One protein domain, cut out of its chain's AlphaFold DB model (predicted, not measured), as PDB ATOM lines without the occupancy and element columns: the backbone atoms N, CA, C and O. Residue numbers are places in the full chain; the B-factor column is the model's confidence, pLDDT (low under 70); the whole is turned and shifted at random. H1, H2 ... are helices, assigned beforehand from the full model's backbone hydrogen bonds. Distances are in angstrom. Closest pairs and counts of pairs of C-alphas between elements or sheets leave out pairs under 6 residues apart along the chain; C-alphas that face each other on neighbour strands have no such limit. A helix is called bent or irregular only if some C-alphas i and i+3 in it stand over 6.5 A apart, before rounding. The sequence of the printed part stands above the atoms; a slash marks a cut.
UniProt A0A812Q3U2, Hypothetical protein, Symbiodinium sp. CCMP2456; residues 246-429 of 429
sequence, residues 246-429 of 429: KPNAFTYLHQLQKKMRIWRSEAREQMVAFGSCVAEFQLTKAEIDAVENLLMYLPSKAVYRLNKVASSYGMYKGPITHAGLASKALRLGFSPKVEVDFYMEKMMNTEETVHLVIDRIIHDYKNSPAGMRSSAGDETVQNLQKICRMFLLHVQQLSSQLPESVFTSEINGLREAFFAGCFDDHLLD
ATOM      1  N   LYS A 246      18.935 -10.063 -99.798       49.34
ATOM      2  CA  LYS A 246      18.936  -8.720-100.385       49.34
ATOM      3  C   LYS A 246      20.248  -8.034 -99.985       49.34
ATOM      4  O   LYS A 246      20.549  -8.010 -98.785       49.34
ATOM      5  N   PRO A 247      21.035  -7.553-100.954       54.84
ATOM      6  CA  PRO A 247      22.285  -6.877-100.668       54.84
ATOM      7  C   PRO A 247      22.068  -5.752 -99.657       54.84
ATOM      8  O   PRO A 247      21.014  -5.117 -99.643       54.84
ATOM      9  N   ASN A 248      23.034  -5.531 -98.772       69.06
ATOM     10  CA  ASN A 248      22.943  -4.470 -97.778       69.06
ATOM     11  C   ASN A 248      24.175  -3.559 -97.822       69.06
ATOM     12  O   ASN A 248      25.199  -3.935 -98.394       69.06
ATOM     13  N   ALA A 249      24.082  -2.368 -97.223       71.00
ATOM     14  CA  ALA A 249      25.147  -1.362 -97.288       71.00
ATOM     15  C   ALA A 249      26.520  -1.910 -96.848       71.00
ATOM     16  O   ALA A 249      27.522  -1.637 -97.495       71.00
ATOM     17  N   PHE A 250      26.578  -2.770 -95.827       72.88
ATOM     18  CA  PHE A 250      27.831  -3.380 -95.356       72.88
ATOM     19  C   PHE A 250      28.424  -4.390 -96.344       72.88
ATOM     20  O   PHE A 250      29.642  -4.493 -96.479       72.88
ATOM     21  N   THR A 251      27.568  -5.105 -97.076       66.00
ATOM     22  CA  THR A 251      27.996  -6.001 -98.162       66.00
ATOM     23  C   THR A 251      28.683  -5.195 -99.253       66.00
ATOM     24  O   THR A 251      29.765  -5.557 -99.711       66.00
ATOM     25  N   TYR A 252      28.063  -4.085 -99.652       67.12
ATOM     26  CA  TYR A 252      28.603  -3.207-100.677       67.12
ATOM     27  C   TYR A 252      29.879  -2.520-100.217       67.12
ATOM     28  O   TYR A 252      30.854  -2.559-100.955       67.12
ATOM     29  N   LEU A 253      29.913  -2.000 -98.987       69.38
ATOM     30  CA  LEU A 253      31.112  -1.427 -98.379       69.38
ATOM     31  C   LEU A 253      32.301  -2.390 -98.471       69.38
ATOM     32  O   LEU A 253      33.357  -2.009 -98.962       69.38
ATOM     33  N   HIS A 254      32.111  -3.654 -98.085       65.38
ATOM     34  CA  HIS A 254      33.170  -4.661 -98.145       65.38
ATOM     35  C   HIS A 254      33.646  -4.944 -99.580       65.38
ATOM     36  O   HIS A 254      34.848  -4.966 -99.846       65.38
ATOM     37  N   GLN A 255      32.715  -5.144-100.520       59.28
ATOM     38  CA  GLN A 255      33.052  -5.407-101.927       59.28
ATOM     39  C   GLN A 255      33.770  -4.218-102.566       59.28
ATOM     40  O   GLN A 255      34.722  -4.389-103.327       59.28
ATOM     41  N   LEU A 256      33.343  -3.012-102.211       62.28
ATOM     42  CA  LEU A 256      33.934  -1.768-102.661       62.28
ATOM     43  C   LEU A 256      35.338  -1.578-102.096       62.28
ATOM     44  O   LEU A 256      36.255  -1.356-102.874       62.28
ATOM     45  N   GLN A 257      35.547  -1.754-100.790       64.31
ATOM     46  CA  GLN A 257      36.882  -1.702-100.180       64.31
ATOM     47  C   GLN A 257      37.845  -2.707-100.830       64.31
ATOM     48  O   GLN A 257      38.986  -2.365-101.143       64.31
ATOM     49  N   LYS A 258      37.366  -3.927-101.111       60.75
ATOM     50  CA  LYS A 258      38.153  -4.966-101.784       60.75
ATOM     51  C   LYS A 258      38.507  -4.589-103.225       60.75
ATOM     52  O   LYS A 258      39.651  -4.758-103.633       60.75
ATOM     53  N   LYS A 259      37.542  -4.075-103.995       56.75
ATOM     54  CA  LYS A 259      37.742  -3.696-105.401       56.75
ATOM     55  C   LYS A 259      38.600  -2.443-105.551       56.75
ATOM     56  O   LYS A 259      39.466  -2.393-106.414       56.75
ATOM     57  N   MET A 260      38.373  -1.451-104.698       56.69
ATOM     58  CA  MET A 260      39.088  -0.181-104.724       56.69
ATOM     59  C   MET A 260      40.536  -0.310-104.217       56.69
ATOM     60  O   MET A 260      41.326   0.595-104.455       56.69
ATOM     61  N   ARG A 261      40.904  -1.411-103.532       58.31
ATOM     62  CA  ARG A 261      42.233  -1.611-102.910       58.31
ATOM     63  C   ARG A 261      42.674  -0.419-102.031       58.31
ATOM     64  O   ARG A 261      43.862  -0.214-101.803       58.31
ATOM     65  N   ILE A 262      41.720   0.358-101.518       53.31
ATOM     66  CA  ILE A 262      41.882   1.674-100.860       53.31
ATOM     67  C   ILE A 262      42.380   1.578 -99.415       53.31
ATOM     68  O   ILE A 262      41.957   2.322 -98.538       53.31
ATOM     69  N   TRP A 263      43.311   0.673 -99.139       46.56
ATOM     70  CA  TRP A 263      43.871   0.546 -97.795       46.56
ATOM     71  C   TRP A 263      44.864   1.674 -97.453       46.56
ATOM     72  O   TRP A 263      45.356   1.699 -96.328       46.56
ATOM     73  N   ARG A 264      45.158   2.606 -98.386       47.09
ATOM     74  CA  ARG A 264      46.111   3.728 -98.202       47.09
ATOM     75  C   ARG A 264      45.829   5.009 -99.020       47.09
ATOM     76  O   ARG A 264      46.725   5.835 -99.144       47.09
ATOM     77  N   SER A 265      44.644   5.183 -99.606       54.00
ATOM     78  CA  SER A 265      44.366   6.309-100.527       54.00
ATOM     79  C   SER A 265      43.658   7.477 -99.842       54.00
ATOM     80  O   SER A 265      42.872   7.269 -98.918       54.00
ATOM     81  N   GLU A 266      43.880   8.696-100.331       61.88
ATOM     82  CA  GLU A 266      43.228   9.916 -99.835       61.88
ATOM     83  C   GLU A 266      41.706   9.891-100.064       61.88
ATOM     84  O   GLU A 266      41.215   9.341-101.054       61.88
ATOM     85  N   ALA A 267      40.938  10.546 -99.186       65.38
ATOM     86  CA  ALA A 267      39.467  10.539 -99.197       65.38
ATOM     87  C   ALA A 267      38.852  10.869-100.577       65.38
ATOM     88  O   ALA A 267      37.863  10.273-101.006       65.38
ATOM     89  N   ARG A 268      39.468  11.794-101.320       67.25
ATOM     90  CA  ARG A 268      39.018  12.188-102.663       67.25
ATOM     91  C   ARG A 268      39.187  11.071-103.697       67.25
ATOM     92  O   ARG A 268      38.316  10.896-104.546       67.25
ATOM     93  N   GLU A 269      40.278  10.316-103.629       67.38
ATOM     94  CA  GLU A 269      40.534   9.180-104.522       67.38
ATOM     95  C   GLU A 269      39.576   8.028-104.220       67.38
ATOM     96  O   GLU A 269      39.028   7.422-105.144       67.38
ATOM     97  N   GLN A 270      39.289   7.798-102.934       66.31
ATOM     98  CA  GLN A 270      38.277   6.835-102.502       66.31
ATOM     99  C   GLN A 270      36.894   7.181-103.070       66.31
ATOM    100  O   GLN A 270      36.203   6.296-103.565       66.31
ATOM    101  N   MET A 271      36.505   8.463-103.082       71.62
ATOM    102  CA  MET A 271      35.229   8.898-103.666       71.62
ATOM    103  C   MET A 271      35.148   8.714-105.184       71.62
ATOM    104  O   MET A 271      34.099   8.320-105.697       71.62
ATOM    105  N   VAL A 272      36.231   8.988-105.917       72.19
ATOM    106  CA  VAL A 272      36.267   8.782-107.376       72.19
ATOM    107  C   VAL A 272      36.151   7.293-107.699       72.19
ATOM    108  O   VAL A 272      35.300   6.899-108.500       72.19
ATOM    109  N   ALA A 273      36.941   6.458-107.022       68.12
ATOM    110  CA  ALA A 273      36.888   5.009-107.177       68.12
ATOM    111  C   ALA A 273      35.515   4.440-106.768       68.12
ATOM    112  O   ALA A 273      34.982   3.552-107.441       68.12
ATOM    113  N   PHE A 274      34.902   5.000-105.719       73.06
ATOM    114  CA  PHE A 274      33.554   4.655-105.279       73.06
ATOM    115  C   PHE A 274      32.528   4.961-106.370       73.06
ATOM    116  O   PHE A 274      31.768   4.070-106.742       73.06
ATOM    117  N   GLY A 275      32.553   6.167-106.945       72.44
ATOM    118  CA  GLY A 275      31.647   6.566-108.025       72.44
ATOM    119  C   GLY A 275      31.719   5.637-109.242       72.44
ATOM    120  O   GLY A 275      30.682   5.204-109.747       72.44
ATOM    121  N   SER A 276      32.930   5.256-109.664       69.31
ATOM    122  CA  SER A 276      33.126   4.294-110.758       69.31
ATOM    123  C   SER A 276      32.562   2.910-110.430       69.31
ATOM    124  O   SER A 276      31.949   2.273-111.282       69.31
ATOM    125  N   CYS A 277      32.719   2.445-109.190       65.69
ATOM    126  CA  CYS A 277      32.237   1.129-108.784       65.69
ATOM    127  C   CYS A 277      30.717   1.084-108.555       65.69
ATOM    128  O   CYS A 277      30.080   0.086-108.881       65.69
ATOM    129  N   VAL A 278      30.115   2.151-108.023       68.25
ATOM    130  CA  VAL A 278      28.663   2.257-107.787       68.25
ATOM    131  C   VAL A 278      27.860   2.042-109.070       68.25
ATOM    132  O   VAL A 278      26.829   1.367-109.032       68.25
ATOM    133  N   ALA A 279      28.352   2.553-110.206       67.12
ATOM    134  CA  ALA A 279      27.717   2.383-111.513       67.12
ATOM    135  C   ALA A 279      27.537   0.903-111.908       67.12
ATOM    136  O   ALA A 279      26.572   0.553-112.587       67.12
ATOM    137  N   GLU A 280      28.417   0.017-111.440       62.78
ATOM    138  CA  GLU A 280      28.364  -1.417-111.738       62.78
ATOM    139  C   GLU A 280      27.415  -2.194-110.814       62.78
ATOM    140  O   GLU A 280      26.880  -3.234-111.200       62.78
ATOM    141  N   PHE A 281      27.177  -1.700-109.594       61.69
ATOM    142  CA  PHE A 281      26.428  -2.427-108.563       61.69
ATOM    143  C   PHE A 281      24.908  -2.201-108.589       61.69
ATOM    144  O   PHE A 281      24.202  -2.852-107.818       61.69
ATOM    145  N   GLN A 282      24.400  -1.330-109.472       67.19
ATOM    146  CA  GLN A 282      22.968  -1.003-109.615       67.19
ATOM    147  C   GLN A 282      22.283  -0.659-108.276       67.19
ATOM    148  O   GLN A 282      21.152  -1.069-108.014       67.19
ATOM    149  N   LEU A 283      22.990   0.076-107.415       71.88
ATOM    150  CA  LEU A 283      22.506   0.469-106.094       71.88
ATOM    151  C   LEU A 283      21.370   1.488-106.188       71.88
ATOM    152  O   LEU A 283      21.383   2.385-107.033       71.88
ATOM    153  N   THR A 284      20.417   1.409-105.261       79.62
ATOM    154  CA  THR A 284      19.481   2.513-105.029       79.62
ATOM    155  C   THR A 284      20.215   3.711-104.432       79.62
ATOM    156  O   THR A 284      21.235   3.567-103.762       79.62
ATOM    157  N   LYS A 285      19.662   4.916-104.603       83.06
ATOM    158  CA  LYS A 285      20.251   6.136-104.031       83.06
ATOM    159  C   LYS A 285      20.497   6.025-102.518       83.06
ATOM    160  O   LYS A 285      21.578   6.353-102.056       83.06
ATOM    161  N   ALA A 286      19.535   5.481-101.769       80.94
ATOM    162  CA  ALA A 286      19.680   5.290-100.325       80.94
ATOM    163  C   ALA A 286      20.804   4.301 -99.960       80.94
ATOM    164  O   ALA A 286      21.448   4.459 -98.929       80.94
ATOM    165  N   GLU A 287      21.056   3.285-100.788       82.62
ATOM    166  CA  GLU A 287      22.180   2.365-100.595       82.62
ATOM    167  C   GLU A 287      23.521   3.036-100.879       82.62
ATOM    168  O   GLU A 287      24.455   2.844-100.108       82.62
ATOM    169  N   ILE A 288      23.603   3.836-101.945       83.25
ATOM    170  CA  ILE A 288      24.801   4.612-102.291       83.25
ATOM    171  C   ILE A 288      25.144   5.556-101.140       83.25
ATOM    172  O   ILE A 288      26.247   5.488-100.602       83.25
ATOM    173  N   ASP A 289      24.172   6.364-100.719       88.81
ATOM    174  CA  ASP A 289      24.352   7.366 -99.672       88.81
ATOM    175  C   ASP A 289      24.723   6.707 -98.328       88.81
ATOM    176  O   ASP A 289      25.558   7.230 -97.591       88.81
ATOM    177  N   ALA A 290      24.158   5.532 -98.014       90.56
ATOM    178  CA  ALA A 290      24.511   4.762 -96.820       90.56
ATOM    179  C   ALA A 290      25.952   4.237 -96.865       90.56
ATOM    180  O   ALA A 290      26.662   4.305 -95.863       90.56
ATOM    181  N   VAL A 291      26.388   3.701 -98.007       85.44
ATOM    182  CA  VAL A 291      27.756   3.195 -98.166       85.44
ATOM    183  C   VAL A 291      28.766   4.334 -98.106       85.44
ATOM    184  O   VAL A 291      29.777   4.194 -97.423       85.44
ATOM    185  N   GLU A 292      28.479   5.462 -98.759       87.31
ATOM    186  CA  GLU A 292      29.306   6.666 -98.659       87.31
ATOM    187  C   GLU A 292      29.429   7.106 -97.196       87.31
ATOM    188  O   GLU A 292      30.533   7.366 -96.724       87.31
ATOM    189  N   ASN A 293      28.320   7.102 -96.445       90.69
ATOM    190  CA  ASN A 293      28.336   7.440 -95.023       90.69
ATOM    191  C   ASN A 293      29.270   6.541 -94.218       90.69
ATOM    192  O   ASN A 293      30.118   7.033 -93.473       90.69
ATOM    193  N   LEU A 294      29.124   5.230 -94.396       88.00
ATOM    194  CA  LEU A 294      29.931   4.229 -93.707       88.00
ATOM    195  C   LEU A 294      31.415   4.304 -94.079       88.00
ATOM    196  O   LEU A 294      32.255   3.988 -93.244       88.00
ATOM    197  N   LEU A 295      31.734   4.675 -95.319       83.19
ATOM    198  CA  LEU A 295      33.109   4.742 -95.803       83.19
ATOM    199  C   LEU A 295      33.810   6.037 -95.377       83.19
ATOM    200  O   LEU A 295      34.967   5.993 -94.977       83.19
ATOM    201  N   MET A 296      33.117   7.174 -95.484       83.50
ATOM    202  CA  MET A 296      33.750   8.497 -95.492       83.50
ATOM    203  C   MET A 296      33.541   9.302 -94.211       83.50
ATOM    204  O   MET A 296      34.377  10.142 -93.885       83.50
ATOM    205  N   TYR A 297      32.414   9.114 -93.519       89.50
ATOM    206  CA  TYR A 297      31.969  10.078 -92.505       89.50
ATOM    207  C   TYR A 297      31.706   9.475 -91.124       89.50
ATOM    208  O   TYR A 297      31.646  10.230 -90.152       89.50
ATOM    209  N   LEU A 298      31.506   8.157 -91.023       89.25
ATOM    210  CA  LEU A 298      31.275   7.492 -89.741       89.25
ATOM    211  C   LEU A 298      32.596   7.023 -89.104       89.25
ATOM    212  O   LEU A 298      33.462   6.502 -89.809       89.25
ATOM    213  N   PRO A 299      32.735   7.110 -87.767       87.38
ATOM    214  CA  PRO A 299      33.882   6.541 -87.059       87.38
ATOM    215  C   PRO A 299      34.003   5.030 -87.292       87.38
ATOM    216  O   PRO A 299      33.004   4.306 -87.250       87.38
ATOM    217  N   SER A 300      35.222   4.501 -87.433       80.31
ATOM    218  CA  SER A 300      35.438   3.070 -87.717       80.31
ATOM    219  C   SER A 300      34.816   2.144 -86.662       80.31
ATOM    220  O   SER A 300      34.243   1.106 -86.997       80.31
ATOM    221  N   LYS A 301      34.848   2.541 -85.379       79.69
ATOM    222  CA  LYS A 301      34.195   1.801 -84.283       79.69
ATOM    223  C   LYS A 301      32.670   1.760 -84.437       79.69
ATOM    224  O   LYS A 301      32.050   0.733 -84.163       79.69
ATOM    225  N   ALA A 302      32.062   2.856 -84.891       84.88
ATOM    226  CA  ALA A 302      30.627   2.937 -85.150       84.88
ATOM    227  C   ALA A 302      30.230   2.028 -86.323       84.88
ATOM    228  O   ALA A 302      29.280   1.252 -86.209       84.88
ATOM    229  N   VAL A 303      31.015   2.042 -87.406       78.69
ATOM    230  CA  VAL A 303      30.838   1.157 -88.572       78.69
ATOM    231  C   VAL A 303      30.914  -0.313 -88.163       78.69
ATOM    232  O   VAL A 303      30.039  -1.102 -88.523       78.69
ATOM    233  N   TYR A 304      31.918  -0.687 -87.365       73.88
ATOM    234  CA  TYR A 304      32.075  -2.050 -86.858       73.88
ATOM    235  C   TYR A 304      30.864  -2.504 -86.031       73.88
ATOM    236  O   TYR A 304      30.323  -3.593 -86.251       73.88
ATOM    237  N   ARG A 305      30.382  -1.653 -85.118       76.12
ATOM    238  CA  ARG A 305      29.211  -1.957 -84.286       76.12
ATOM    239  C   ARG A 305      27.944  -2.116 -85.124       76.12
ATOM    240  O   ARG A 305      27.216  -3.092 -84.946       76.12
ATOM    241  N   LEU A 306      27.702  -1.208 -86.065       81.56
ATOM    242  CA  LEU A 306      26.558  -1.294 -86.971       81.56
ATOM    243  C   LEU A 306      26.622  -2.547 -87.856       81.56
ATOM    244  O   LEU A 306      25.592  -3.176 -88.087       81.56
ATOM    245  N   ASN A 307      27.817  -2.975 -88.274       74.62
ATOM    246  CA  ASN A 307      27.997  -4.219 -89.021       74.62
ATOM    247  C   ASN A 307      27.632  -5.461 -88.181       74.62
ATOM    248  O   ASN A 307      26.905  -6.340 -88.656       74.62
ATOM    249  N   LYS A 308      28.058  -5.521 -86.908       69.12
ATOM    250  CA  LYS A 308      27.647  -6.587 -85.966       69.12
ATOM    251  C   LYS A 308      26.126  -6.637 -85.800       69.12
ATOM    252  O   LYS A 308      25.512  -7.704 -85.834       69.12
ATOM    253  N   VAL A 309      25.503  -5.472 -85.672       69.31
ATOM    254  CA  VAL A 309      24.053  -5.332 -85.506       69.31
ATOM    255  C   VAL A 309      23.296  -5.749 -86.768       69.31
ATOM    256  O   VAL A 309      22.365  -6.549 -86.686       69.31
ATOM    257  N   ALA A 310      23.724  -5.281 -87.939       71.75
ATOM    258  CA  ALA A 310      23.155  -5.672 -89.227       71.75
ATOM    259  C   ALA A 310      23.320  -7.175 -89.496       71.75
ATOM    260  O   ALA A 310      22.445  -7.794 -90.099       71.75
ATOM    261  N   SER A 311      24.412  -7.777 -89.022       60.12
ATOM    262  CA  SER A 311      24.626  -9.226 -89.090       60.12
ATOM    263  C   SER A 311      23.656 -10.001 -88.198       60.12
ATOM    264  O   SER A 311      23.184 -11.062 -88.595       60.12
ATOM    265  N   SER A 312      23.334  -9.453 -87.025       64.75
ATOM    266  CA  SER A 312      22.478 -10.103 -86.026       64.75
ATOM    267  C   SER A 312      20.987  -9.996 -86.362       64.75
ATOM    268  O   SER A 312      20.246 -10.959 -86.203       64.75
ATOM    269  N   TYR A 313      20.537  -8.836 -86.850       67.62
ATOM    270  CA  TYR A 313      19.109  -8.540 -87.049       67.62
ATOM    271  C   TYR A 313      18.704  -8.367 -88.523       67.62
ATOM    272  O   TYR A 313      17.520  -8.232 -88.841       67.62
ATOM    273  N   GLY A 314      19.669  -8.371 -89.446       68.69
ATOM    274  CA  GLY A 314      19.454  -7.959 -90.832       68.69
ATOM    275  C   GLY A 314      19.262  -6.442 -90.968       68.69
ATOM    276  O   GLY A 314      19.237  -5.712 -89.987       68.69
ATOM    277  N   MET A 315      19.107  -5.958 -92.205       72.38
ATOM    278  CA  MET A 315      18.883  -4.528 -92.506       72.38
ATOM    279  C   MET A 315      17.427  -4.191 -92.860       72.38
ATOM    280  O   MET A 315      17.018  -3.042 -92.771       72.38
ATOM    281  N   TYR A 316      16.625  -5.186 -93.259       68.06
ATOM    282  CA  TYR A 316      15.225  -4.968 -93.655       68.06
ATOM    283  C   TYR A 316      14.258  -4.944 -92.465       68.06
ATOM    284  O   TYR A 316      13.256  -4.240 -92.497       68.06
ATOM    285  N   LYS A 317      14.554  -5.729 -91.423       72.75
ATOM    286  CA  LYS A 317      13.807  -5.747 -90.157       72.75
ATOM    287  C   LYS A 317      14.671  -5.333 -88.973       72.75
ATOM    288  O   LYS A 317      14.239  -5.512 -87.843       72.75
ATOM    289  N   GLY A 318      15.893  -4.869 -89.219       84.12
ATOM    290  CA  GLY A 318      16.853  -4.565 -88.169       84.12
ATOM    291  C   GLY A 318      16.573  -3.246 -87.460       84.12
ATOM    292  O   GLY A 318      15.565  -2.597 -87.724       84.12
ATOM    293  N   PRO A 319      17.484  -2.810 -86.589       87.88
ATOM    294  CA  PRO A 319      17.318  -1.561 -85.855       87.88
ATOM    295  C   PRO A 319      17.499  -0.301 -86.705       87.88
ATOM    296  O   PRO A 319      16.993   0.747 -86.331       87.88
ATOM    297  N   ILE A 320      18.160  -0.375 -87.862       93.06
ATOM    298  CA  ILE A 320      18.380   0.786 -88.732       93.06
ATOM    299  C   ILE A 320      18.218   0.409 -90.205       93.06
ATOM    300  O   ILE A 320      18.625  -0.671 -90.635       93.06
ATOM    301  N   THR A 321      17.604   1.304 -90.975       91.38
ATOM    302  CA  THR A 321      17.418   1.155 -92.428       91.38
ATOM    303  C   THR A 321      18.591   1.751 -93.210       91.38
ATOM    304  O   THR A 321      19.405   2.492 -92.663       91.38
ATOM    305  N   HIS A 322      18.661   1.508 -94.524       89.12
ATOM    306  CA  HIS A 322      19.592   2.239 -95.396       89.12
ATOM    307  C   HIS A 322      19.359   3.749 -95.372       89.12
ATOM    308  O   HIS A 322      20.325   4.494 -95.360       89.12
ATOM    309  N   ALA A 323      18.105   4.205 -95.298       91.12
ATOM    310  CA  ALA A 323      17.806   5.630 -95.167       91.12
ATOM    311  C   ALA A 323      18.355   6.208 -93.852       91.12
ATOM    312  O   ALA A 323      18.955   7.277 -93.855       91.12
ATOM    313  N   GLY A 324      18.224   5.468 -92.746       93.56
ATOM    314  CA  GLY A 324      18.830   5.841 -91.466       93.56
ATOM    315  C   GLY A 324      20.358   5.891 -91.539       93.56
ATOM    316  O   GLY A 324      20.962   6.866 -91.109       93.56
ATOM    317  N   LEU A 325      20.992   4.886 -92.156       93.81
ATOM    318  CA  LEU A 325      22.446   4.873 -92.368       93.81
ATOM    319  C   LEU A 325      22.932   5.987 -93.297       93.81
ATOM    320  O   LEU A 325      24.037   6.477 -93.105       93.81
ATOM    321  N   ALA A 326      22.137   6.376 -94.290       93.56
ATOM    322  CA  ALA A 326      22.427   7.477 -95.203       93.56
ATOM    323  C   ALA A 326      22.266   8.858 -94.547       93.56
ATOM    324  O   ALA A 326      22.687   9.866 -95.124       93.56
ATOM    325  N   SER A 327      21.660   8.918 -93.357       94.88
ATOM    326  CA  SER A 327      21.349  10.174 -92.691       94.88
ATOM    327  C   SER A 327      22.606  11.002 -92.447       94.88
ATOM    328  O   SER A 327      23.601  10.543 -91.874       94.88
ATOM    329  N   LYS A 328      22.540  12.280 -92.830       93.56
ATOM    330  CA  LYS A 328      23.605  13.246 -92.532       93.56
ATOM    331  C   LYS A 328      23.809  13.406 -91.026       93.56
ATOM    332  O   LYS A 328      24.924  13.685 -90.608       93.56
ATOM    333  N   ALA A 329      22.775  13.135 -90.232       93.81
ATOM    334  CA  ALA A 329      22.816  13.184 -88.778       93.81
ATOM    335  C   ALA A 329      23.717  12.119 -88.125       93.81
ATOM    336  O   ALA A 329      23.966  12.205 -86.929       93.81
ATOM    337  N   LEU A 330      24.280  11.170 -88.884       94.44
ATOM    338  CA  LEU A 330      25.338  10.268 -88.398       94.44
ATOM    339  C   LEU A 330      26.754  10.679 -88.823       94.44
ATOM    340  O   LEU A 330      27.720  10.039 -88.414       94.44
ATOM    341  N   ARG A 331      26.905  11.727 -89.642       94.06
ATOM    342  CA  ARG A 331      28.218  12.186 -90.118       94.06
ATOM    343  C   ARG A 331      28.949  12.925 -89.011       94.06
ATOM    344  O   ARG A 331      28.348  13.768 -88.340       94.06
ATOM    345  N   LEU A 332      30.246  12.673 -88.866       90.88
ATOM    346  CA  LEU A 332      31.107  13.541 -88.067       90.88
ATOM    347  C   LEU A 332      31.078  14.970 -88.611       90.88
ATOM    348  O   LEU A 332      31.042  15.185 -89.822       90.88
ATOM    349  N   GLY A 333      31.050  15.953 -87.712       87.56
ATOM    350  CA  GLY A 333      31.012  17.365 -88.096       87.56
ATOM    351  C   GLY A 333      29.660  17.861 -88.624       87.56
ATOM    352  O   GLY A 333      29.510  19.052 -88.887       87.56
ATOM    353  N   PHE A 334      28.647  16.998 -88.764       90.81
ATOM    354  CA  PHE A 334      27.296  17.456 -89.092       90.81
ATOM    355  C   PHE A 334      26.710  18.268 -87.939       90.81
ATOM    356  O   PHE A 334      26.745  17.818 -86.800       90.81
ATOM    357  N   SER A 335      26.124  19.426 -88.246       88.31
ATOM    358  CA  SER A 335      25.339  20.212 -87.295       88.31
ATOM    359  C   SER A 335      23.916  20.391 -87.838       88.31
ATOM    360  O   SER A 335      23.763  20.829 -88.987       88.31
ATOM    361  N   PRO A 336      22.867  20.035 -87.073       85.12
ATOM    362  CA  PRO A 336      21.494  20.320 -87.459       85.12
ATOM    363  C   PRO A 336      21.240  21.831 -87.428       85.12
ATOM    364  O   PRO A 336      21.880  22.579 -86.690       85.12
ATOM    365  N   LYS A 337      20.253  22.290 -88.201       80.25
ATOM    366  CA  LYS A 337      19.739  23.651 -88.027       80.25
ATOM    367  C   LYS A 337      18.982  23.714 -86.701       80.25
ATOM    368  O   LYS A 337      18.048  22.939 -86.503       80.25
ATOM    369  N   VAL A 338      19.401  24.619 -85.824       78.69
ATOM    370  CA  VAL A 338      18.767  24.892 -84.530       78.69
ATOM    371  C   VAL A 338      18.531  26.393 -84.447       78.69
ATOM    372  O   VAL A 338      19.413  27.163 -84.812       78.69
ATOM    373  N   GLU A 339      17.335  26.796 -84.023       75.31
ATOM    374  CA  GLU A 339      16.919  28.209 -83.968       75.31
ATOM    375  C   GLU A 339      17.385  28.920 -82.688       75.31
ATOM    376  O   GLU A 339      17.262  30.132 -82.560       75.31
ATOM    377  N   VAL A 340      17.944  28.165 -81.740       76.12
ATOM    378  CA  VAL A 340      18.441  28.671 -80.460       76.12
ATOM    379  C   VAL A 340      19.942  28.945 -80.553       76.12
ATOM    380  O   VAL A 340      20.745  28.008 -80.631       76.12
ATOM    381  N   ASP A 341      20.322  30.223 -80.468       73.31
ATOM    382  CA  ASP A 341      21.703  30.717 -80.604       73.31
ATOM    383  C   ASP A 341      22.715  29.964 -79.728       73.31
ATOM    384  O   ASP A 341      23.812  29.631 -80.176       73.31
ATOM    385  N   PHE A 342      22.336  29.620 -78.490       72.69
ATOM    386  CA  PHE A 342      23.202  28.885 -77.560       72.69
ATOM    387  C   PHE A 342      23.679  27.530 -78.116       72.69
ATOM    388  O   PHE A 342      24.787  27.081 -77.802       72.69
ATOM    389  N   TYR A 343      22.850  26.875 -78.930       75.81
ATOM    390  CA  TYR A 343      23.094  25.534 -79.454       75.81
ATOM    391  C   TYR A 343      23.673  25.528 -80.873       75.81
ATOM    392  O   TYR A 343      24.266  24.520 -81.264       75.81
ATOM    393  N   MET A 344      23.575  26.627 -81.629       72.44
ATOM    394  CA  MET A 344      23.965  26.680 -83.049       72.44
ATOM    395  C   MET A 344      25.384  26.158 -83.320       72.44
ATOM    396  O   MET A 344      25.594  25.382 -84.252       72.44
ATOM    397  N   GLU A 345      26.351  26.526 -82.477       76.50
ATOM    398  CA  GLU A 345      27.757  26.121 -82.636       76.50
ATOM    399  C   GLU A 345      28.103  24.822 -81.893       76.50
ATOM    400  O   GLU A 345      29.133  24.197 -82.149       76.50
ATOM    401  N   LYS A 346      27.241  24.379 -80.971       85.06
ATOM    402  CA  LYS A 346      27.512  23.240 -80.080       85.06
ATOM    403  C   LYS A 346      26.883  21.937 -80.553       85.06
ATOM    404  O   LYS A 346      27.294  20.873 -80.090       85.06
ATOM    405  N   MET A 347      25.927  21.997 -81.477       88.75
ATOM    406  CA  MET A 347      25.160  20.837 -81.949       88.75
ATOM    407  C   MET A 347      25.872  19.983 -83.002       88.75
ATOM    408  O   MET A 347      25.312  19.001 -83.490       88.75
ATOM    409  N   MET A 348      27.129  20.313 -83.300       91.56
ATOM    410  CA  MET A 348      27.977  19.520 -84.172       91.56
ATOM    411  C   MET A 348      28.202  18.107 -83.614       91.56
ATOM    412  O   MET A 348      28.476  17.906 -82.427       91.56
ATOM    413  N   ASN A 349      28.123  17.118 -84.496       91.56
ATOM    414  CA  ASN A 349      28.396  15.727 -84.190       91.56
ATOM    415  C   ASN A 349      29.866  15.496 -83.859       91.56
ATOM    416  O   ASN A 349      30.759  15.770 -84.665       91.56
ATOM    417  N   THR A 350      30.075  14.889 -82.698       92.69
ATOM    418  CA  THR A 350      31.338  14.288 -82.272       92.69
ATOM    419  C   THR A 350      31.251  12.767 -82.409       92.69
ATOM    420  O   THR A 350      30.160  12.229 -82.618       92.69
ATOM    421  N   GLU A 351      32.369  12.051 -82.257       93.12
ATOM    422  CA  GLU A 351      32.337  10.581 -82.211       93.12
ATOM    423  C   GLU A 351      31.414  10.069 -81.099       93.12
ATOM    424  O   GLU A 351      30.631   9.149 -81.327       93.12
ATOM    425  N   GLU A 352      31.454  10.704 -79.924       93.12
ATOM    426  CA  GLU A 352      30.599  10.354 -78.787       93.12
ATOM    427  C   GLU A 352      29.115  10.531 -79.125       93.12
ATOM    428  O   GLU A 352      28.309   9.655 -78.822       93.12
ATOM    429  N   THR A 353      28.760  11.608 -79.837       94.81
ATOM    430  CA  THR A 353      27.389  11.824 -80.317       94.81
ATOM    431  C   THR A 353      26.937  10.686 -81.227       94.81
ATOM    432  O   THR A 353      25.870  10.115 -81.018       94.81
ATOM    433  N   VAL A 354      27.751  10.330 -82.228       95.19
ATOM    434  CA  VAL A 354      27.412   9.271 -83.193       95.19
ATOM    435  C   VAL A 354      27.266   7.924 -82.487       95.19
ATOM    436  O   VAL A 354      26.319   7.184 -82.760       95.19
ATOM    437  N   HIS A 355      28.163   7.615 -81.549       94.50
ATOM    438  CA  HIS A 355      28.067   6.412 -80.732       94.50
ATOM    439  C   HIS A 355      26.789   6.386 -79.896       94.50
ATOM    440  O   HIS A 355      26.069   5.393 -79.942       94.50
ATOM    441  N   LEU A 356      26.457   7.476 -79.203       95.38
ATOM    442  CA  LEU A 356      25.257   7.534 -78.373       95.38
ATOM    443  C   LEU A 356      23.971   7.364 -79.198       95.38
ATOM    444  O   LEU A 356      23.083   6.617 -78.791       95.38
ATOM    445  N   VAL A 357      23.899   7.968 -80.390       96.19
ATOM    446  CA  VAL A 357      22.765   7.790 -81.318       96.19
ATOM    447  C   VAL A 357      22.611   6.326 -81.729       96.19
ATOM    448  O   VAL A 357      21.511   5.780 -81.687       96.19
ATOM    449  N   ILE A 358      23.706   5.665 -82.110       95.12
ATOM    450  CA  ILE A 358      23.680   4.247 -82.496       95.12
ATOM    451  C   ILE A 358      23.238   3.374 -81.318       95.12
ATOM    452  O   ILE A 358      22.448   2.444 -81.497       95.12
ATOM    453  N   ASP A 359      23.719   3.678 -80.118       93.88
ATOM    454  CA  ASP A 359      23.397   2.936 -78.902       93.88
ATOM    455  C   ASP A 359      21.919   3.052 -78.574       93.88
ATOM    456  O   ASP A 359      21.285   2.038 -78.281       93.88
ATOM    457  N   ARG A 360      21.367   4.258 -78.718       94.69
ATOM    458  CA  ARG A 360      19.951   4.553 -78.540       94.69
ATOM    459  C   ARG A 360      19.086   3.762 -79.518       94.69
ATOM    460  O   ARG A 360      18.238   2.989 -79.091       94.69
ATOM    461  N   ILE A 361      19.413   3.812 -80.810       94.88
ATOM    462  CA  ILE A 361      18.719   3.044 -81.860       94.88
ATOM    463  C   ILE A 361      18.699   1.538 -81.547       94.88
ATOM    464  O   ILE A 361      17.673   0.870 -81.691       94.88
ATOM    465  N   ILE A 362      19.838   0.977 -81.130       91.44
ATOM    466  CA  ILE A 362      19.940  -0.452 -80.804       91.44
ATOM    467  C   ILE A 362      19.151  -0.778 -79.532       91.44
ATOM    468  O   ILE A 362      18.496  -1.821 -79.481       91.44
ATOM    469  N   HIS A 363      19.246   0.075 -78.511       92.94
ATOM    470  CA  HIS A 363      18.568  -0.092 -77.231       92.94
ATOM    471  C   HIS A 363      17.047  -0.099 -77.418       92.94
ATOM    472  O   HIS A 363      16.397  -1.080 -77.054       92.94
ATOM    473  N   ASP A 364      16.507   0.922 -78.083       91.81
ATOM    474  CA  ASP A 364      15.070   1.090 -78.316       91.81
ATOM    475  C   ASP A 364      14.502  -0.087 -79.114       91.81
ATOM    476  O   ASP A 364      13.463  -0.658 -78.772       91.81
ATOM    477  N   TYR A 365      15.233  -0.537 -80.137       91.06
ATOM    478  CA  TYR A 365      14.842  -1.702 -80.924       91.06
ATOM    479  C   TYR A 365      14.840  -3.000 -80.102       91.06
ATOM    480  O   TYR A 365      13.926  -3.817 -80.234       91.06
ATOM    481  N   LYS A 366      15.858  -3.234 -79.262       87.06
ATOM    482  CA  LYS A 366      15.956  -4.463 -78.454       87.06
ATOM    483  C   LYS A 366      14.876  -4.526 -77.378       87.06
ATOM    484  O   LYS A 366      14.283  -5.595 -77.206       87.06
ATOM    485  N   ASN A 367      14.624  -3.399 -76.716       86.12
ATOM    486  CA  ASN A 367      13.673  -3.285 -75.613       86.12
ATOM    487  C   ASN A 367      12.221  -3.152 -76.077       86.12
ATOM    488  O   ASN A 367      11.301  -3.415 -75.307       86.12
ATOM    489  N   SER A 368      11.999  -2.847 -77.356       83.62
ATOM    490  CA  SER A 368      10.674  -2.943 -77.959       83.62
ATOM    491  C   SER A 368      10.240  -4.411 -78.136       83.62
ATOM    492  O   SER A 368      11.020  -5.235 -78.644       83.62
ATOM    493  N   PRO A 369       8.979  -4.759 -77.801       78.88
ATOM    494  CA  PRO A 369       8.406  -6.071 -78.097       78.88
ATOM    495  C   PRO A 369       8.537  -6.413 -79.583       78.88
ATOM    496  O   PRO A 369       8.345  -5.548 -80.433       78.88
ATOM    497  N   ALA A 370       8.812  -7.676 -79.925       77.94
ATOM    498  CA  ALA A 370       9.177  -8.078 -81.291       77.94
ATOM    499  C   ALA A 370       8.190  -7.623 -82.389       77.94
ATOM    500  O   ALA A 370       8.621  -7.292 -83.490       77.94
ATOM    501  N   GLY A 371       6.884  -7.575 -82.091       76.25
ATOM    502  CA  GLY A 371       5.848  -7.103 -83.020       76.25
ATOM    503  C   GLY A 371       5.745  -5.578 -83.167       76.25
ATOM    504  O   GLY A 371       5.109  -5.111 -84.105       76.25
ATOM    505  N   MET A 372       6.367  -4.817 -82.265       79.00
ATOM    506  CA  MET A 372       6.375  -3.347 -82.242       79.00
ATOM    507  C   MET A 372       7.721  -2.751 -82.665       79.00
ATOM    508  O   MET A 372       7.852  -1.536 -82.762       79.00
ATOM    509  N   ARG A 373       8.726  -3.594 -82.923       86.44
ATOM    510  CA  ARG A 373      10.045  -3.146 -83.366       86.44
ATOM    511  C   ARG A 373       9.944  -2.423 -84.702       86.44
ATOM    512  O   ARG A 373       9.504  -2.998 -85.698       86.44
ATOM    513  N   SER A 374      10.418  -1.187 -84.722       88.88
ATOM    514  CA  SER A 374      10.551  -0.367 -85.916       88.88
ATOM    515  C   SER A 374      12.023  -0.103 -86.201       88.88
ATOM    516  O   SER A 374      12.854   0.023 -85.304       88.88
ATOM    517  N   SER A 375      12.359  -0.063 -87.485       91.81
ATOM    518  CA  SER A 375      13.694   0.312 -87.931       91.81
ATOM    519  C   SER A 375      13.823   1.832 -87.962       91.81
ATOM    520  O   SER A 375      12.963   2.509 -88.524       91.81
ATOM    521  N   ALA A 376      14.930   2.361 -87.444       94.12
ATOM    522  CA  ALA A 376      15.231   3.781 -87.527       94.12
ATOM    523  C   ALA A 376      15.446   4.199 -88.995       94.12
ATOM    524  O   ALA A 376      16.314   3.673 -89.711       94.12
ATOM    525  N   GLY A 377      14.598   5.119 -89.457       93.50
ATOM    526  CA  GLY A 377      14.724   5.823 -90.733       93.50
ATOM    527  C   GLY A 377      15.548   7.102 -90.595       93.50
ATOM    528  O   GLY A 377      16.057   7.400 -89.519       93.50
ATOM    529  N   ASP A 378      15.662   7.877 -91.673       93.56
ATOM    530  CA  ASP A 378      16.390   9.158 -91.658       93.56
ATOM    531  C   ASP A 378      15.821  10.135 -90.614       93.56
ATOM    532  O   ASP A 378      16.564  10.655 -89.790       93.56
ATOM    533  N   GLU A 379      14.499  10.310 -90.575       93.31
ATOM    534  CA  GLU A 379      13.824  11.204 -89.622       93.31
ATOM    535  C   GLU A 379      14.088  10.814 -88.160       93.31
ATOM    536  O   GLU A 379      14.486  11.649 -87.351       93.31
ATOM    537  N   THR A 380      13.955   9.525 -87.829       93.94
ATOM    538  CA  THR A 380      14.262   9.010 -86.486       93.94
ATOM    539  C   THR A 380      15.711   9.294 -86.107       93.94
ATOM    540  O   THR A 380      15.983   9.742 -84.998       93.94
ATOM    541  N   VAL A 381      16.650   9.071 -87.030       95.38
ATOM    542  CA  VAL A 381      18.076   9.322 -86.799       95.38
ATOM    543  C   VAL A 381      18.356  10.815 -86.596       95.38
ATOM    544  O   VAL A 381      19.144  11.166 -85.721       95.38
ATOM    545  N   GLN A 382      17.689  11.701 -87.341       93.38
ATOM    546  CA  GLN A 382      17.808  13.151 -87.155       93.38
ATOM    547  C   GLN A 382      17.289  13.605 -85.785       93.38
ATOM    548  O   GLN A 382      17.950  14.404 -85.122       93.38
ATOM    549  N   ASN A 383      16.151  13.076 -85.334       91.81
ATOM    550  CA  ASN A 383      15.602  13.400 -84.015       91.81
ATOM    551  C   ASN A 383      16.509  12.884 -82.893       91.81
ATOM    552  O   ASN A 383      16.873  13.638 -81.992       91.81
ATOM    553  N   LEU A 384      16.961  11.631 -82.996       94.00
ATOM    554  CA  LEU A 384      17.880  11.049 -82.021       94.00
ATOM    555  C   LEU A 384      19.217  11.785 -81.971       94.00
ATOM    556  O   LEU A 384      19.778  11.923 -80.888       94.00
ATOM    557  N   GLN A 385      19.723  12.298 -83.095       94.06
ATOM    558  CA  GLN A 385      20.935  13.117 -83.099       94.06
ATOM    559  C   GLN A 385      20.777  14.373 -82.244       94.06
ATOM    560  O   GLN A 385      21.666  14.657 -81.438       94.06
ATOM    561  N   LYS A 386      19.651  15.086 -82.374       90.56
ATOM    562  CA  LYS A 386      19.369  16.274 -81.561       90.56
ATOM    563  C   LYS A 386      19.312  15.919 -80.078       90.56
ATOM    564  O   LYS A 386      20.080  16.480 -79.300       90.56
ATOM    565  N   ILE A 387      18.495  14.926 -79.727       91.81
ATOM    566  CA  ILE A 387      18.304  14.451 -78.349       91.81
ATOM    567  C   ILE A 387      19.642  14.029 -77.728       91.81
ATOM    568  O   ILE A 387      20.033  14.525 -76.672       91.81
ATOM    569  N   CYS A 388      20.391  13.155 -78.408       94.19
ATOM    570  CA  CYS A 388      21.670  12.650 -77.914       94.19
ATOM    571  C   CYS A 388      22.691  13.775 -77.753       94.19
ATOM    572  O   CYS A 388      23.429  13.803 -76.768       94.19
ATOM    573  N   ARG A 389      22.750  14.722 -78.698       92.56
ATOM    574  CA  ARG A 389      23.700  15.827 -78.598       92.56
ATOM    575  C   ARG A 389      23.341  16.790 -77.470       92.56
ATOM    576  O   ARG A 389      24.239  17.177 -76.726       92.56
ATOM    577  N   MET A 390      22.066  17.143 -77.321       90.38
ATOM    578  CA  MET A 390      21.611  17.993 -76.221       90.38
ATOM    579  C   MET A 390      21.846  17.331 -74.866       90.38
ATOM    580  O   MET A 390      22.352  17.985 -73.958       90.38
ATOM    581  N   PHE A 391      21.594  16.025 -74.747       92.38
ATOM    582  CA  PHE A 391      21.912  15.271 -73.539       92.38
ATOM    583  C   PHE A 391      23.403  15.339 -73.192       92.38
ATOM    584  O   PHE A 391      23.756  15.650 -72.058       92.38
ATOM    585  N   LEU A 392      24.295  15.130 -74.167       92.81
ATOM    586  CA  LEU A 392      25.741  15.246 -73.937       92.81
ATOM    587  C   LEU A 392      26.147  16.657 -73.486       92.81
ATOM    588  O   LEU A 392      26.966  16.794 -72.580       92.81
ATOM    589  N   LEU A 393      25.564  17.703 -74.076       90.00
ATOM    590  CA  LEU A 393      25.807  19.084 -73.652       90.00
ATOM    591  C   LEU A 393      25.290  19.347 -72.232       90.00
ATOM    592  O   LEU A 393      25.969  20.008 -71.449       90.00
ATOM    593  N   HIS A 394      24.128  18.796 -71.882       89.06
ATOM    594  CA  HIS A 394      23.561  18.905 -70.542       89.06
ATOM    595  C   HIS A 394      24.438  18.202 -69.501       89.06
ATOM    596  O   HIS A 394      24.748  18.780 -68.464       89.06
ATOM    597  N   VAL A 395      24.918  16.994 -69.804       91.12
ATOM    598  CA  VAL A 395      25.856  16.252 -68.949       91.12
ATOM    599  C   VAL A 395      27.160  17.029 -68.744       91.12
ATOM    600  O   VAL A 395      27.644  17.114 -67.618       91.12
ATOM    601  N   GLN A 396      27.710  17.636 -69.802       90.06
ATOM    602  CA  GLN A 396      28.903  18.490 -69.707       90.06
ATOM    603  C   GLN A 396      28.661  19.738 -68.848       90.06
ATOM    604  O   GLN A 396      29.541  20.178 -68.112       90.06
ATOM    605  N   GLN A 397      27.466  20.322 -68.924       88.25
ATOM    606  CA  GLN A 397      27.111  21.456 -68.084       88.25
ATOM    607  C   GLN A 397      26.939  21.034 -66.619       88.25
ATOM    608  O   GLN A 397      27.475  21.700 -65.735       88.25
ATOM    609  N   LEU A 398      26.265  19.913 -66.355       89.00
ATOM    610  CA  LEU A 398      26.107  19.362 -65.007       89.00
ATOM    611  C   LEU A 398      27.454  19.045 -64.354       89.00
ATOM    612  O   LEU A 398      27.656  19.403 -63.196       89.00
ATOM    613  N   SER A 399      28.397  18.444 -65.088       91.75
ATOM    614  CA  SER A 399      29.729  18.142 -64.546       91.75
ATOM    615  C   SER A 399      30.512  19.399 -64.162       91.75
ATOM    616  O   SER A 399      31.312  19.360 -63.234       91.75
ATOM    617  N   SER A 400      30.256  20.529 -64.832       90.56
ATOM    618  CA  SER A 400      30.862  21.821 -64.485       90.56
ATOM    619  C   SER A 400      30.211  22.513 -63.279       90.56
ATOM    620  O   SER A 400      30.794  23.437 -62.717       90.56
ATOM    621  N   GLN A 401      29.003  22.091 -62.892       92.25
ATOM    622  CA  GLN A 401      28.207  22.721 -61.834       92.25
ATOM    623  C   GLN A 401      28.175  21.913 -60.531       92.25
ATOM    624  O   GLN A 401      27.923  22.484 -59.470       92.25
ATOM    625  N   LEU A 402      28.416  20.602 -60.594       90.81
ATOM    626  CA  LEU A 402      28.367  19.700 -59.444       90.81
ATOM    627  C   LEU A 402      29.775  19.328 -58.952       90.81
ATOM    628  O   LEU A 402      30.700  19.228 -59.757       90.81
ATOM    629  N   PRO A 403      29.956  19.060 -57.643       94.38
ATOM    630  CA  PRO A 403      31.175  18.428 -57.147       94.38
ATOM    631  C   PRO A 403      31.413  17.081 -57.840       94.38
ATOM    632  O   PRO A 403      30.476  16.297 -58.002       94.38
ATOM    633  N   GLU A 404      32.667  16.787 -58.191       91.31
ATOM    634  CA  GLU A 404      33.047  15.587 -58.957       91.31
ATOM    635  C   GLU A 404      32.508  14.292 -58.332       91.31
ATOM    636  O   GLU A 404      31.926  13.466 -59.027       91.31
ATOM    637  N   SER A 405      32.597  14.155 -57.008       92.94
ATOM    638  CA  SER A 405      32.098  12.988 -56.269       92.94
ATOM    639  C   SER A 405      30.596  12.741 -56.439       92.94
ATOM    640  O   SER A 405      30.182  11.589 -56.542       92.94
ATOM    641  N   VAL A 406      29.794  13.809 -56.501       91.31
ATOM    642  CA  VAL A 406      28.341  13.733 -56.723       91.31
ATOM    643  C   VAL A 406      28.050  13.427 -58.188       91.31
ATOM    644  O   VAL A 406      27.219  12.583 -58.502       91.31
ATOM    645  N   PHE A 407      28.760  14.073 -59.114       92.62
ATOM    646  CA  PHE A 407      28.575  13.803 -60.536       92.62
ATOM    647  C   PHE A 407      28.886  12.337 -60.879       92.62
ATOM    648  O   PHE A 407      28.107  11.681 -61.572       92.62
ATOM    649  N   THR A 408      29.987  11.793 -60.357       90.81
ATOM    650  CA  THR A 408      30.389  10.404 -60.599       90.81
ATOM    651  C   THR A 408      29.407   9.389 -60.009       90.81
ATOM    652  O   THR A 408      29.229   8.331 -60.612       90.81
ATOM    653  N   SER A 409      28.747   9.681 -58.877       91.81
ATOM    654  CA  SER A 409      27.741   8.769 -58.312       91.81
ATOM    655  C   SER A 409      26.445   8.743 -59.128       91.81
ATOM    656  O   SER A 409      25.864   7.675 -59.306       91.81
ATOM    657  N   GLU A 410      26.019   9.888 -59.668       90.69
ATOM    658  CA  GLU A 410      24.703  10.033 -60.309       90.69
ATOM    659  C   GLU A 410      24.706   9.795 -61.829       90.69
ATOM    660  O   GLU A 410      23.670   9.461 -62.410       90.69
ATOM    661  N   ILE A 411      25.851   9.939 -62.509       92.06
ATOM    662  CA  ILE A 411      25.909   9.921 -63.983       92.06
ATOM    663  C   ILE A 411      25.374   8.624 -64.608       92.06
ATOM    664  O   ILE A 411      24.785   8.654 -65.691       92.06
ATOM    665  N   ASN A 412      25.540   7.484 -63.935       91.31
ATOM    666  CA  ASN A 412      25.030   6.205 -64.429       91.31
ATOM    667  C   ASN A 412      23.499   6.150 -64.365       91.31
ATOM    668  O   ASN A 412      22.876   5.794 -65.362       91.31
ATOM    669  N   GLY A 413      22.895   6.593 -63.257       91.31
ATOM    670  CA  GLY A 413      21.438   6.682 -63.131       91.31
ATOM    671  C   GLY A 413      20.836   7.663 -64.140       91.31
ATOM    672  O   GLY A 413      19.821   7.373 -64.772       91.31
ATOM    673  N   LEU A 414      21.516   8.788 -64.385       90.81
ATOM    674  CA  LEU A 414      21.111   9.749 -65.413       90.81
ATOM    675  C   LEU A 414      21.149   9.135 -66.824       90.81
ATOM    676  O   LEU A 414      20.227   9.336 -67.616       90.81
ATOM    677  N   ARG A 415      22.194   8.359 -67.140       92.25
ATOM    678  CA  ARG A 415      22.294   7.629 -68.412       92.25
ATOM    679  C   ARG A 415      21.208   6.568 -68.545       92.25
ATOM    680  O   ARG A 415      20.646   6.444 -69.625       92.25
ATOM    681  N   GLU A 416      20.877   5.835 -67.489       91.31
ATOM    682  CA  GLU A 416      19.781   4.858 -67.505       91.31
ATOM    683  C   GLU A 416      18.416   5.518 -67.741       91.31
ATOM    684  O   GLU A 416      17.631   5.022 -68.547       91.31
ATOM    685  N   ALA A 417      18.151   6.672 -67.124       90.50
ATOM    686  CA  ALA A 417      16.935   7.446 -67.379       90.50
ATOM    687  C   ALA A 417      16.874   7.971 -68.828       90.50
ATOM    688  O   ALA A 417      15.813   7.965 -69.454       90.50
ATOM    689  N   PHE A 418      18.018   8.352 -69.404       93.69
ATOM    690  CA  PHE A 418      18.133   8.681 -70.827       93.69
ATOM    691  C   PHE A 418      17.832   7.466 -71.727       93.69
ATOM    692  O   PHE A 418      16.931   7.541 -72.555       93.69
ATOM    693  N   PHE A 419      18.475   6.325 -71.445       92.56
ATOM    694  CA  PHE A 419      18.039   4.931 -71.679       92.56
ATOM    695  C   PHE A 419      16.516   4.681 -71.757       92.56
ATOM    696  O   PHE A 419      16.005   3.993 -72.642       92.56
ATOM    697  N   ALA A 420      15.751   5.244 -70.838       88.19
ATOM    698  CA  ALA A 420      14.315   5.003 -70.760       88.19
ATOM    699  C   ALA A 420      13.473   5.985 -71.597       88.19
ATOM    700  O   ALA A 420      12.264   5.802 -71.704       88.19
ATOM    701  N   GLY A 421      14.088   7.007 -72.206       86.00
ATOM    702  CA  GLY A 421      13.386   8.070 -72.939       86.00
ATOM    703  C   GLY A 421      12.753   9.136 -72.065       86.00
ATOM    704  O   GLY A 421      11.925   9.901 -72.544       86.00
ATOM    705  N   CYS A 422      13.164   9.240 -70.800       85.44
ATOM    706  CA  CYS A 422      12.613  10.220 -69.862       85.44
ATOM    707  C   CYS A 422      12.854  11.685 -70.266       85.44
ATOM    708  O   CYS A 422      12.233  12.575 -69.692       85.44
ATOM    709  N   PHE A 423      13.756  11.942 -71.215       82.06
ATOM    710  CA  PHE A 423      14.138  13.288 -71.645       82.06
ATOM    711  C   PHE A 423      13.718  13.611 -73.082       82.06
ATOM    712  O   PHE A 423      13.952  14.732 -73.521       82.06
ATOM    713  N   ASP A 424      13.130  12.664 -73.819       83.88
ATOM    714  CA  ASP A 424      12.958  12.797 -75.270       83.88
ATOM    715  C   ASP A 424      12.028  13.972 -75.622       83.88
ATOM    716  O   ASP A 424      12.378  14.772 -76.486       83.88
ATOM    717  N   ASP A 425      10.922  14.154 -74.891       76.56
ATOM    718  CA  ASP A 425      10.000  15.285 -75.092       76.56
ATOM    719  C   ASP A 425      10.658  16.630 -74.726       76.56
ATOM    720  O   ASP A 425      10.565  17.605 -75.463       76.56
ATOM    721  N   HIS A 426      11.400  16.673 -73.615       73.44
ATOM    722  CA  HIS A 426      12.043  17.895 -73.116       73.44
ATOM    723  C   HIS A 426      13.265  18.350 -73.922       73.44
ATOM    724  O   HIS A 426      13.675  19.500 -73.794       73.44
ATOM    725  N   LEU A 427      13.895  17.446 -74.675       73.12
ATOM    726  CA  LEU A 427      15.075  17.730 -75.499       73.12
ATOM    727  C   LEU A 427      14.731  17.902 -76.988       73.12
ATOM    728  O   LEU A 427      15.627  18.156 -77.793       73.12
ATOM    729  N   LEU A 428      13.470  17.700 -77.378       67.94
ATOM    730  CA  LEU A 428      12.988  17.967 -78.736       67.94
ATOM    731  C   LEU A 428      12.325  19.342 -78.875       67.94
ATOM    732  O   LEU A 428      12.403  19.911 -79.969       67.94
ATOM    733  N   ASP A 429      11.710  19.837 -77.797       59.59
ATOM    734  CA  ASP A 429      11.199  21.208 -77.645       59.59
ATOM    735  C   ASP A 429      12.343  22.226 -77.465       59.59
ATOM    736  O   ASP A 429      12.237  23.338 -78.043       59.59
TER     737      ASP A 429
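This is residues 246 to 429 of the 429 residues of the protein "Hypothetical protein" of Symbiodinium sp. CCMP2456 (UniProt A0A812Q3U2). Helices are strung out along the longest axis: H1, H2 and H3 cluster at one end, H4 and H7 run side by side across the middle, and long H8 crosses H7 and runs out to the other end, where H9 folds back beside it. Short H10 packs on H8, H5 sits between H3 and the beginning of H8, and H6 lies off to one side at the end of a long loop. Look for 184 printed residues with ten named helices, H1 to H10 in order, and no named strand: the class is all helix. The whole is compact, with a radius of gyration of the C-alphas of 17.9 A and spans of 56 by 40 by 31 A.

Start at H1, residues 249 to 260; with residues 256 to 260 alone it touches H2, residues 267 to 281, at a steep tilt of 69 degrees, only just short of about perpendicular, the closest C-alphas being those of Met 260 and Ala 273, 6.1 A apart. With residues 249 to 253 alone H1 touches H3, residues 285 to 297, closest at the C-alphas of Ala 249 and Val 291, 5.3 A. H4, residues 300 to 313, touches H7, residues 351 to 367, at a shallow tilt of 12 degrees, the same way; their closest C-alphas, Ala 302 and His 355, are 6.2 A apart. H5, residues 322 to 326, touches H3, with the C-alphas of Ala 290 and Ala 326 3.8 A apart. H6, residues 341 to 344, touches no helix. The hub is H8, residues 378 to 401: it touches H5 at Gly 324 and Asp 378, closest C-alphas 4.1 A, and H7 at Thr 353 and Arg 389, closest C-alphas 5.7 A, at a steep tilt of 63 degrees, opposite ways. H8 also touches H10, residues 424 to 428, closest at the C-alphas of Ile 387 and Leu 427, 5.4 A. H9, residues 404 to 419, is close to H8 but not clearly touching, at a shallow tilt of 17 degrees, opposite ways. Every O i to N i+4 pair is within hydrogen-bond range in H1, H3, H4, H5, H7, H8 and H10, against 9 of 11 in H2 and 10 of 12 in H9; H6 is too short for such a pair.

Find C-alpha 249 at (25.147, -1.362, -97.288), where H1 begins. H8 runs 34.8 A from C-alpha 378 at (16.390, 9.158, -91.658), and H7 is 24.2 A long. H9, 22.4 A, is irregular, with C-alphas 409 and 412 7.2 A apart and a kink of 36 degrees near residue 411. H10 ends at C-alpha 428, (12.988, 17.967, -78.736).

The C-alphas farthest apart, those of Glu 280 and Pro 403, are 58.2 A apart, and residues 400 to 406, of which 404 to 406 belong to H9, stand free. The printed part has no cut, and the one long link, residues 327 to 340, joins H5 to H6. Mean pLDDT of the printed part is 81.7; look for values under 70 in 40 residues, among them 246 to 248, 251 to 270 and 276 to 282.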